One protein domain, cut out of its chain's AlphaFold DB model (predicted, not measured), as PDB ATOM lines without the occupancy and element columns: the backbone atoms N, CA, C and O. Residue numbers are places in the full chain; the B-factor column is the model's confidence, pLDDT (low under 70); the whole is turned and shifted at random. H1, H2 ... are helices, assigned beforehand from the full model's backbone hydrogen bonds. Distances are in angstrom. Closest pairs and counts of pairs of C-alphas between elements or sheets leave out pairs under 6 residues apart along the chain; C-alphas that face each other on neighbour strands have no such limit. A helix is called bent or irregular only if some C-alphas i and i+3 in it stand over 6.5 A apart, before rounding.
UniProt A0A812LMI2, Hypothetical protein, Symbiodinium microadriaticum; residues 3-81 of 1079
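This is residues 3 to 81 of the 1079 residues of the protein "Hypothetical protein" of Symbiodinium microadriaticum (UniProt A0A812LMI2). Three helices are strung along a loose, open path with few contacts: the beginnings of H1 and H3 meet in a corner, while the link after H1 and then H2 fold back as an open loop towards the beginning of H3. A long tail without a named element, residues 3 to 22, leads into H1, and within it residues 5 to 10 stick out. The printed part has 79 residues with three named helices, in the order H1, H2, H3, and no named strand; the class is all helix, though under half of the residues, 37 of 79, are in named elements. The whole is only just loose, close to extended, with a radius of gyration of the C-alphas of 17.2 A, and the C-alphas span 51 by 41 by 26 A.

The printed part begins at Ala 3, with its C-alpha at (52.158, -22.852, 10.270). H1 is residues 23 to 37, 20.9 A from first to last C-alpha, and begins with C-alpha 23 at (47.524, -35.481, -12.831). H2 is residues 47 to 55, 12.5 A long by the same measure. H3 is residues 58 to 70, 19.7 A long, and ends with C-alpha 70 at (33.489, -49.916, -23.357). H3 is irregular, but only just: C-alphas 59 and 62 are 6.9 A apart, and its line is a rough one. After it, residues 75 to 76 pair with residues 79 to 80, antiparallel.

H1 and H3 only just touch, only at their ends, with 3 pairs of C-alphas within 8 A. The closest are those of Pro 23 and Ala 59, 6.2 A apart. Their lines are only just about perpendicular, at 70.0 degrees, and their centres are 18.7 A apart. H1 and H2 are apart. H2 touches no helix; H2 and H3 meet only through their link. In H1 and H2 every O i to N i+4 pair is within hydrogen-bond range; in H3, 7 of 9 are.

The two C-alphas farthest apart are those of Ala 5 and His 70, at 51.9 A. The printed part, residues 3 to 81, has no cut. The link from H1 to H2 is short, with 9 residues, and the link from H2 to H3 is tight, with 2. Residues 35 to 41, of which 35 to 37 belong to H1, stand free, as do residues 43 to 52, of which 47 to 52 belong to H2. The mean pLDDT of the printed part is 70.7, and 27 residues are under 70: residues 3 to 21, 38 to 42, 44 to 45 and 54.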
ATOM      1  N   ALA A   3      52.394 -21.430  10.003       43.28
ATOM      2  CA  ALA A   3      52.158 -22.852  10.270       43.28
ATOM      3  C   ALA A   3      53.418 -23.648  10.694       43.28
ATOM      4  O   ALA A   3      53.294 -24.652  11.380       43.28
ATOM      5  N   GLN A   4      54.630 -23.181  10.357       43.91
ATOM      6  CA  GLN A   4      55.896 -23.798  10.803       43.91
ATOM      7  C   GLN A   4      56.227 -23.491  12.272       43.91
ATOM      8  O   GLN A   4      57.032 -24.191  12.873       43.91
ATOM      9  N   ALA A   5      55.623 -22.450  12.849       48.16
ATOM     10  CA  ALA A   5      55.869 -22.032  14.227       48.16
ATOM     11  C   ALA A   5      54.905 -22.678  15.238       48.16
ATOM     12  O   ALA A   5      54.956 -22.351  16.421       48.16
ATOM     13  N   THR A   6      54.008 -23.568  14.790       57.34
ATOM     14  CA  THR A   6      53.007 -24.203  15.658       57.34
ATOM     15  C   THR A   6      53.540 -25.550  16.167       57.34
ATOM     16  O   THR A   6      53.733 -26.462  15.359       57.34
ATOM     17  N   PRO A   7      53.788 -25.713  17.482       43.84
ATOM     18  CA  PRO A   7      54.258 -26.976  18.043       43.84
ATOM     19  C   PRO A   7      53.259 -28.103  17.756       43.84
ATOM     20  O   PRO A   7      52.067 -27.953  18.012       43.84
ATOM     21  N   GLY A   8      53.745 -29.227  17.225       59.72
ATOM     22  CA  GLY A   8      52.925 -30.400  16.895       59.72
ATOM     23  C   GLY A   8      52.488 -30.513  15.431       59.72
ATOM     24  O   GLY A   8      51.942 -31.548  15.060       59.72
ATOM     25  N   ILE A   9      52.765 -29.518  14.578       42.78
ATOM     26  CA  ILE A   9      52.478 -29.588  13.136       42.78
ATOM     27  C   ILE A   9      53.788 -29.796  12.364       42.78
ATOM     28  O   ILE A   9      54.595 -28.877  12.229       42.78
ATOM     29  N   ARG A  10      54.001 -31.006  11.829       40.78
ATOM     30  CA  ARG A  10      55.025 -31.262  10.800       40.78
ATOM     31  C   ARG A  10      54.426 -30.949   9.431       40.78
ATOM     32  O   ARG A  10      53.471 -31.591   9.015       40.78
ATOM     33  N   LEU A  11      54.989 -29.956   8.749       45.00
ATOM     34  CA  LEU A  11      54.658 -29.621   7.365       45.00
ATOM     35  C   LEU A  11      55.831 -30.006   6.473       45.00
ATOM     36  O   LEU A  11      56.895 -29.391   6.555       45.00
ATOM     37  N   GLU A  12      55.615 -30.994   5.615       42.66
ATOM     38  CA  GLU A  12      56.525 -31.334   4.526       42.66
ATOM     39  C   GLU A  12      56.054 -30.621   3.256       42.66
ATOM     40  O   GLU A  12      54.878 -30.666   2.897       42.66
ATOM     41  N   TYR A  13      56.964 -29.893   2.607       44.75
ATOM     42  CA  TYR A  13      56.699 -29.262   1.317       44.75
ATOM     43  C   TYR A  13      57.236 -30.164   0.215       44.75
ATOM     44  O   TYR A  13      58.450 -30.298   0.061       44.75
ATOM     45  N   GLU A  14      56.338 -30.721  -0.587       47.38
ATOM     46  CA  GLU A  14      56.701 -31.417  -1.813       47.38
ATOM     47  C   GLU A  14      56.482 -30.484  -3.011       47.38
ATOM     48  O   GLU A  14      55.362 -30.110  -3.356       47.38
ATOM     49  N   HIS A  15      57.575 -30.040  -3.633       55.88
ATOM     50  CA  HIS A  15      57.496 -29.243  -4.853       55.88
ATOM     51  C   HIS A  15      57.305 -30.159  -6.067       55.88
ATOM     52  O   HIS A  15      58.246 -30.821  -6.516       55.88
ATOM     53  N   VAL A  16      56.105 -30.133  -6.645       58.53
ATOM     54  CA  VAL A  16      55.787 -30.839  -7.890       58.53
ATOM     55  C   VAL A  16      56.149 -29.952  -9.084       58.53
ATOM     56  O   VAL A  16      55.532 -28.916  -9.325       58.53
ATOM     57  N   ARG A  17      57.180 -30.338  -9.843       56.50
ATOM     58  CA  ARG A  17      57.613 -29.590 -11.037       56.50
ATOM     59  C   ARG A  17      56.537 -29.654 -12.129       56.50
ATOM     60  O   ARG A  17      55.997 -30.719 -12.394       56.50
ATOM     61  N   GLY A  18      56.295 -28.556 -12.844       56.59
ATOM     62  CA  GLY A  18      55.452 -28.593 -14.047       56.59
ATOM     63  C   GLY A  18      55.966 -29.616 -15.074       56.59
ATOM     64  O   GLY A  18      57.177 -29.778 -15.238       56.59
ATOM     65  N   HIS A  19      55.047 -30.306 -15.761       56.50
ATOM     66  CA  HIS A  19      55.335 -31.401 -16.704       56.50
ATOM     67  C   HIS A  19      56.026 -32.635 -16.087       56.50
ATOM     68  O   HIS A  19      56.760 -33.347 -16.777       56.50
ATOM     69  N   SER A  20      55.803 -32.907 -14.798       61.25
ATOM     70  CA  SER A  20      56.292 -34.113 -14.113       61.25
ATOM     71  C   SER A  20      55.392 -35.347 -14.269       61.25
ATOM     72  O   SER A  20      55.703 -36.375 -13.676       61.25
ATOM     73  N   GLY A  21      54.300 -35.266 -15.042       59.56
ATOM     74  CA  GLY A  21      53.295 -36.336 -15.136       59.56
ATOM     75  C   GLY A  21      52.361 -36.403 -13.924       59.56
ATOM     76  O   GLY A  21      51.798 -37.461 -13.643       59.56
ATOM     77  N   ASP A  22      52.257 -35.291 -13.194       74.50
ATOM     78  CA  ASP A  22      51.313 -35.117 -12.098       74.50
ATOM     79  C   ASP A  22      49.904 -34.832 -12.662       74.50
ATOM     80  O   ASP A  22      49.760 -33.894 -13.458       74.50
ATOM     81  N   PRO A  23      48.871 -35.609 -12.276       70.00
ATOM     82  CA  PRO A  23      47.524 -35.481 -12.831       70.00
ATOM     83  C   PRO A  23      46.929 -34.073 -12.717       70.00
ATOM     84  O   PRO A  23      46.197 -33.642 -13.609       70.00
ATOM     85  N   TRP A  24      47.253 -33.336 -11.652       73.94
ATOM     86  CA  TRP A  24      46.736 -31.988 -11.423       73.94
ATOM     87  C   TRP A  24      47.406 -30.950 -12.307       73.94
ATOM     88  O   TRP A  24      46.722 -30.121 -12.911       73.94
ATOM     89  N   ASN A  25      48.730 -31.018 -12.423       76.00
ATOM     90  CA  ASN A  25      49.488 -30.169 -13.332       76.00
ATOM     91  C   ASN A  25      49.083 -30.412 -14.790       76.00
ATOM     92  O   ASN A  25      48.909 -29.454 -15.544       76.00
ATOM     93  N   ASP A  26      48.892 -31.673 -15.181       74.00
ATOM     94  CA  ASP A  26      48.504 -32.034 -16.545       74.00
ATOM     95  C   ASP A  26      47.058 -31.613 -16.855       74.00
ATOM     96  O   ASP A  26      46.791 -31.082 -17.938       74.00
ATOM     97  N   LEU A  27      46.130 -31.763 -15.899       74.38
ATOM     98  CA  LEU A  27      44.765 -31.246 -16.018       74.38
ATOM     99  C   LEU A  27      44.767 -29.719 -16.160       74.38
ATOM    100  O   LEU A  27      44.123 -29.191 -17.066       74.38
ATOM    101  N   ALA A  28      45.509 -29.006 -15.310       75.38
ATOM    102  CA  ALA A  28      45.608 -27.551 -15.366       75.38
ATOM    103  C   ALA A  28      46.184 -27.067 -16.709       75.38
ATOM    104  O   ALA A  28      45.642 -26.142 -17.315       75.38
ATOM    105  N   ASP A  29      47.235 -27.720 -17.212       76.19
ATOM    106  CA  ASP A  29      47.856 -27.409 -18.504       76.19
ATOM    107  C   ASP A  29      46.907 -27.706 -19.681       76.19
ATOM    108  O   ASP A  29      46.778 -26.896 -20.604       76.19
ATOM    109  N   TYR A  30      46.172 -28.824 -19.641       75.44
ATOM    110  CA  TYR A  30      45.160 -29.153 -20.650       75.44
ATOM    111  C   TYR A  30      44.010 -28.140 -20.662       75.44
ATOM    112  O   TYR A  30      43.636 -27.646 -21.730       75.44
ATOM    113  N   VAL A  31      43.470 -27.797 -19.490       74.50
ATOM    114  CA  VAL A  31      42.403 -26.797 -19.347       74.50
ATOM    115  C   VAL A  31      42.885 -25.438 -19.845       74.50
ATOM    116  O   VAL A  31      42.194 -24.818 -20.649       74.50
ATOM    117  N   ALA A  32      44.092 -25.004 -19.470       76.25
ATOM    118  CA  ALA A  32      44.670 -23.742 -19.931       76.25
ATOM    119  C   ALA A  32      44.847 -23.705 -21.458       76.25
ATOM    120  O   ALA A  32      44.462 -22.730 -22.104       76.25
ATOM    121  N   LYS A  33      45.368 -24.780 -22.065       79.12
ATOM    122  CA  LYS A  33      45.532 -24.895 -23.527       79.12
ATOM    123  C   LYS A  33      44.197 -24.948 -24.268       79.12
ATOM    124  O   LYS A  33      44.064 -24.373 -25.351       79.12
ATOM    125  N   THR A  34      43.201 -25.619 -23.698       72.81
ATOM    126  CA  THR A  34      41.861 -25.721 -24.291       72.81
ATOM    127  C   THR A  34      41.112 -24.393 -24.180       72.81
ATOM    128  O   THR A  34      40.534 -23.931 -25.159       72.81
ATOM    129  N   ALA A  35      41.203 -23.715 -23.035       74.00
ATOM    130  CA  ALA A  35      40.680 -22.365 -22.846       74.00
ATOM    131  C   ALA A  35      41.367 -21.343 -23.769       74.00
ATOM    132  O   ALA A  35      40.706 -20.466 -24.310       74.00
ATOM    133  N   ALA A  36      42.672 -21.484 -24.021       75.69
ATOM    134  CA  ALA A  36      43.399 -20.631 -24.963       75.69
ATOM    135  C   ALA A  36      43.015 -20.865 -26.439       75.69
ATOM    136  O   ALA A  36      43.264 -20.000 -27.277       75.69
ATOM    137  N   SER A  37      42.439 -22.027 -26.773       74.88
ATOM    138  CA  SER A  37      42.067 -22.407 -28.147       74.88
ATOM    139  C   SER A  37      40.570 -22.299 -28.451       74.88
ATOM    140  O   SER A  37      40.190 -22.366 -29.619       74.88
ATOM    141  N   GLN A  38      39.720 -22.097 -27.441       65.94
ATOM    142  CA  GLN A  38      38.279 -21.903 -27.607       65.94
ATOM    143  C   GLN A  38      37.874 -20.450 -27.329       65.94
ATOM    144  O   GLN A  38      38.364 -19.813 -26.407       65.94
ATOM    145  N   THR A  39      36.920 -19.930 -28.103       57.41
ATOM    146  CA  THR A  39      36.328 -18.590 -27.922       57.41
ATOM    147  C   THR A  39      35.225 -18.532 -26.857       57.41
ATOM    148  O   THR A  39      34.658 -17.463 -26.643       57.41
ATOM    149  N   SER A  40      34.886 -19.653 -26.208       56.47
ATOM    150  CA  SER A  40      33.786 -19.733 -25.236       56.47
ATOM    151  C   SER A  40      34.308 -19.799 -23.794       56.47
ATOM    152  O   SER A  40      35.249 -20.553 -23.534       56.47
ATOM    153  N   PRO A  41      33.712 -19.057 -22.840       63.75
ATOM    154  CA  PRO A  41      34.128 -19.087 -21.443       63.75
ATOM    155  C   PRO A  41      33.819 -20.450 -20.816       63.75
ATOM    156  O   PRO A  41      32.692 -20.943 -20.890       63.75
ATOM    157  N   TRP A  42      34.821 -21.051 -20.174       62.41
ATOM    158  CA  TRP A  42      34.613 -22.236 -19.348       62.41
ATOM    159  C   TRP A  42      33.770 -21.848 -18.124       62.41
ATOM    160  O   TRP A  42      34.097 -20.858 -17.462       62.41
ATOM    161  N   PRO A  43      32.689 -22.580 -17.804       70.19
ATOM    162  CA  PRO A  43      31.952 -22.340 -16.574       70.19
ATOM    163  C   PRO A  43      32.870 -22.573 -15.368       70.19
ATOM    164  O   PRO A  43      33.714 -23.471 -15.381       70.19
ATOM    165  N   GLY A  44      32.706 -21.758 -14.321       65.94
ATOM    166  CA  GLY A  44      33.438 -21.949 -13.070       65.94
ATOM    167  C   GLY A  44      33.164 -23.348 -12.503       65.94
ATOM    168  O   GLY A  44      31.997 -23.759 -12.479       65.94
ATOM    169  N   PRO A  45      34.194 -24.098 -12.073       69.81
ATOM    170  CA  PRO A  45      33.988 -25.443 -11.565       69.81
ATOM    171  C   PRO A  45      33.133 -25.382 -10.284       69.81
ATOM    172  O   PRO A  45      33.372 -24.521  -9.431       69.81
ATOM    173  N   PRO A  46      32.119 -26.255 -10.124       79.00
ATOM    174  CA  PRO A  46      31.303 -26.283  -8.917       79.00
ATOM    175  C   PRO A  46      32.184 -26.488  -7.681       79.00
ATOM    176  O   PRO A  46      32.996 -27.409  -7.651       79.00
ATOM    177  N   LEU A  47      31.993 -25.687  -6.628       76.81
ATOM    178  CA  LEU A  47      32.754 -25.823  -5.379       76.81
ATOM    179  C   LEU A  47      32.730 -27.257  -4.794       76.81
ATOM    180  O   LEU A  47      33.775 -27.704  -4.323       76.81
ATOM    181  N   PRO A  48      31.606 -28.008  -4.852       76.81
ATOM    182  CA  PRO A  48      31.588 -29.411  -4.434       76.81
ATOM    183  C   PRO A  48      32.504 -30.304  -5.277       76.81
ATOM    184  O   PRO A  48      33.161 -31.177  -4.726       76.81
ATOM    185  N   LEU A  49      32.598 -30.054  -6.589       74.81
ATOM    186  CA  LEU A  49      33.502 -30.783  -7.478       74.81
ATOM    187  C   LEU A  49      34.960 -30.456  -7.148       74.81
ATOM    188  O   LEU A  49      35.771 -31.363  -7.053       74.81
ATOM    189  N   CYS A  50      35.299 -29.186  -6.913       74.56
ATOM    190  CA  CYS A  50      36.655 -28.810  -6.506       74.56
ATOM    191  C   CYS A  50      37.076 -29.473  -5.188       74.56
ATOM    192  O   CYS A  50      38.206 -29.941  -5.093       74.56
ATOM    193  N   LYS A  51      36.172 -29.533  -4.200       75.88
ATOM    194  CA  LYS A  51      36.421 -30.228  -2.928       75.88
ATOM    195  C   LYS A  51      36.590 -31.733  -3.124       75.88
ATOM    196  O   LYS A  51      37.571 -32.287  -2.655       75.88
ATOM    197  N   ALA A  52      35.695 -32.366  -3.884       71.94
ATOM    198  CA  ALA A  52      35.787 -33.793  -4.181       71.94
ATOM    199  C   ALA A  52      37.078 -34.141  -4.935       71.94
ATOM    200  O   ALA A  52      37.734 -35.119  -4.606       71.94
ATOM    201  N   LEU A  53      37.485 -33.320  -5.910       72.50
ATOM    202  CA  LEU A  53      38.751 -33.528  -6.608       72.50
ATOM    203  C   LEU A  53      39.932 -33.395  -5.628       72.50
ATOM    204  O   LEU A  53      40.809 -34.239  -5.667       72.50
ATOM    205  N   GLN A  54      39.940 -32.409  -4.716       69.62
ATOM    206  CA  GLN A  54      41.000 -32.243  -3.700       69.62
ATOM    207  C   GLN A  54      41.118 -33.412  -2.708       69.62
ATOM    208  O   GLN A  54      42.194 -33.617  -2.151       69.62
ATOM    209  N   GLU A  55      40.034 -34.150  -2.471       73.69
ATOM    210  CA  GLU A  55      39.964 -35.238  -1.486       73.69
ATOM    211  C   GLU A  55      40.151 -36.639  -2.108       73.69
ATOM    212  O   GLU A  55      40.249 -37.625  -1.375       73.69
ATOM    213  N   HIS A  56      40.223 -36.756  -3.441       73.94
ATOM    214  CA  HIS A  56      40.250 -38.042  -4.152       73.94
ATOM    215  C   HIS A  56      41.370 -38.145  -5.196       73.94
ATOM    216  O   HIS A  56      41.842 -37.150  -5.746       73.94
ATOM    217  N   ASP A  57      41.780 -39.378  -5.512       75.38
ATOM    218  CA  ASP A  57      42.744 -39.638  -6.583       75.38
ATOM    219  C   ASP A  57      42.078 -39.514  -7.962       75.38
ATOM    220  O   ASP A  57      41.367 -40.401  -8.443       75.38
ATOM    221  N   ILE A  58      42.336 -38.389  -8.623       79.56
ATOM    222  CA  ILE A  58      41.772 -38.068  -9.934       79.56
ATOM    223  C   ILE A  58      42.369 -38.904 -11.078       79.56
ATOM    224  O   ILE A  58      41.824 -38.883 -12.185       79.56
ATOM    225  N   ALA A  59      43.451 -39.659 -10.845       81.56
ATOM    226  CA  ALA A  59      44.078 -40.498 -11.867       81.56
ATOM    227  C   ALA A  59      43.144 -41.614 -12.383       81.56
ATOM    228  O   ALA A  59      43.325 -42.097 -13.504       81.56
ATOM    229  N   TRP A  60      42.130 -41.985 -11.594       83.88
ATOM    230  CA  TRP A  60      41.162 -43.044 -11.903       83.88
ATOM    231  C   TRP A  60      39.866 -42.566 -12.555       83.88
ATOM    232  O   TRP A  60      39.121 -43.385 -13.094       83.88
ATOM    233  N   LEU A  61      39.636 -41.251 -12.617       83.00
ATOM    234  CA  LEU A  61      38.431 -40.688 -13.226       83.00
ATOM    235  C   LEU A  61      38.315 -41.058 -14.714       83.00
ATOM    236  O   LEU A  61      37.255 -41.465 -15.182       83.00
ATOM    237  N   ALA A  62      39.411 -40.937 -15.471       84.62
ATOM    238  CA  ALA A  62      39.417 -41.289 -16.890       84.62
ATOM    239  C   ALA A  62      39.230 -42.805 -17.126       84.62
ATOM    240  O   ALA A  62      38.369 -43.152 -17.936       84.62
ATOM    241  N   PRO A  63      39.945 -43.705 -16.414       89.12
ATOM    242  CA  PRO A  63      39.653 -45.137 -16.433       89.12
ATOM    243  C   PRO A  63      38.199 -45.502 -16.141       89.12
ATOM    244  O   PRO A  63      37.646 -46.356 -16.828       89.12
ATOM    245  N   GLU A  64      37.568 -44.864 -15.154       87.12
ATOM    246  CA  GLU A  64      36.165 -45.114 -14.821       87.12
ATOM    247  C   GLU A  64      35.226 -44.691 -15.959       87.12
ATOM    248  O   GLU A  64      34.342 -45.454 -16.352       87.12
ATOM    249  N   VAL A  65      35.418 -43.491 -16.514       86.06
ATOM    250  CA  VAL A  65      34.600 -42.995 -17.633       86.06
ATOM    251  C   VAL A  65      34.744 -43.901 -18.853       86.06
ATOM    252  O   VAL A  65      33.740 -44.275 -19.456       86.06
ATOM    253  N   ASP A  66      35.970 -44.299 -19.190       87.56
ATOM    254  CA  ASP A  66      36.226 -45.215 -20.299       87.56
ATOM    255  C   ASP A  66      35.572 -46.582 -20.035       87.56
ATOM    256  O   ASP A  66      34.835 -47.089 -20.887       87.56
ATOM    257  N   ALA A  67      35.725 -47.134 -18.827       86.31
ATOM    258  CA  ALA A  67      35.108 -48.396 -18.429       86.31
ATOM    259  C   ALA A  67      33.575 -48.386 -18.560       86.31
ATOM    260  O   ALA A  67      33.002 -49.382 -19.004       86.31
ATOM    261  N   ARG A  68      32.908 -47.262 -18.264       83.81
ATOM    262  CA  ARG A  68      31.455 -47.099 -18.472       83.81
ATOM    263  C   ARG A  68      31.047 -47.115 -19.947       83.81
ATOM    264  O   ARG A  68      29.906 -47.455 -20.242       83.81
ATOM    265  N   VAL A  69      31.946 -46.743 -20.859       82.19
ATOM    266  CA  VAL A  69      31.678 -46.701 -22.306       82.19
ATOM    267  C   VAL A  69      31.933 -48.055 -22.963       82.19
ATOM    268  O   VAL A  69      31.122 -48.503 -23.769       82.19
ATOM    269  N   HIS A  70      33.062 -48.699 -22.658       80.06
ATOM    270  CA  HIS A  70      33.489 -49.916 -23.357       80.06
ATOM    271  C   HIS A  70      33.291 -51.212 -22.551       80.06
ATOM    272  O   HIS A  70      33.460 -52.291 -23.112       80.06
ATOM    273  N   HIS A  71      32.972 -51.140 -21.251       80.31
ATOM    274  CA  HIS A  71      32.724 -52.284 -20.350       80.31
ATOM    275  C   HIS A  71      33.848 -53.338 -20.282       80.31
ATOM    276  O   HIS A  71      33.629 -54.489 -19.908       80.31
ATOM    277  N   ALA A  72      35.074 -52.954 -20.639       85.00
ATOM    278  CA  ALA A  72      36.208 -53.884 -20.710       85.00
ATOM    279  C   ALA A  72      36.986 -53.998 -19.400       85.00
ATOM    280  O   ALA A  72      37.802 -54.902 -19.268       85.00
ATOM    281  N   VAL A  73      36.744 -53.086 -18.458       89.81
ATOM    282  CA  VAL A  73      37.190 -53.169 -17.066       89.81
ATOM    283  C   VAL A  73      35.927 -53.040 -16.207       89.81
ATOM    284  O   VAL A  73      35.127 -52.146 -16.484       89.81
ATOM    285  N   PRO A  74      35.695 -53.914 -15.217       89.31
ATOM    286  CA  PRO A  74      34.437 -53.973 -14.477       89.31
ATOM    287  C   PRO A  74      34.400 -52.936 -13.343       89.31
ATOM    288  O   PRO A  74      34.304 -53.272 -12.162       89.31
ATOM    289  N   ILE A  75      34.523 -51.659 -13.718       88.00
ATOM    290  CA  ILE A  75      34.389 -50.509 -12.820       88.00
ATOM    291  C   ILE A  75      32.959 -49.987 -12.932       88.00
ATOM    292  O   ILE A  75      32.508 -49.631 -14.024       88.00
ATOM    293  N   LEU A  76      32.259 -49.916 -11.802       81.62
ATOM    294  CA  LEU A  76      30.926 -49.335 -11.697       81.62
ATOM    295  C   LEU A  76      30.842 -48.482 -10.428       81.62
ATOM    296  O   LEU A  76      31.095 -48.979  -9.336       81.62
ATOM    297  N   ASP A  77      30.488 -47.205 -10.585       80.56
ATOM    298  CA  ASP A  77      30.288 -46.252  -9.479       80.56
ATOM    299  C   ASP A  77      31.460 -46.206  -8.485       80.56
ATOM    300  O   ASP A  77      31.283 -46.296  -7.273       80.56
ATOM    301  N   GLY A  78      32.677 -46.085  -9.024       75.38
ATOM    302  CA  GLY A  78      33.917 -46.054  -8.245       75.38
ATOM    303  C   GLY A  78      34.348 -47.397  -7.640       75.38
ATOM    304  O   GLY A  78      35.389 -47.452  -6.990       75.38
ATOM    305  N   ILE A  79      33.599 -48.485  -7.859       82.38
ATOM    306  CA  ILE A  79      33.915 -49.817  -7.331       82.38
ATOM    307  C   ILE A  79      34.372 -50.728  -8.474       82.38
ATOM    308  O   ILE A  79      33.661 -50.942  -9.457       82.38
ATOM    309  N   LEU A  80      35.570 -51.293  -8.331       86.50
ATOM    310  CA  LEU A  80      36.100 -52.323  -9.220       86.50
ATOM    311  C   LEU A  80      35.716 -53.703  -8.677       86.50
ATOM    312  O   LEU A  80      36.153 -54.085  -7.596       86.50
ATOM    313  N   THR A  81      34.905 -54.452  -9.424       87.00
ATOM    314  CA  THR A  81      34.416 -55.780  -9.007       87.00
ATOM    315  C   THR A  81      34.796 -56.838 -10.026       87.00
ATOM    316  O   THR A  81      34.553 -56.676 -11.215       87.00
TER     317      THR A  81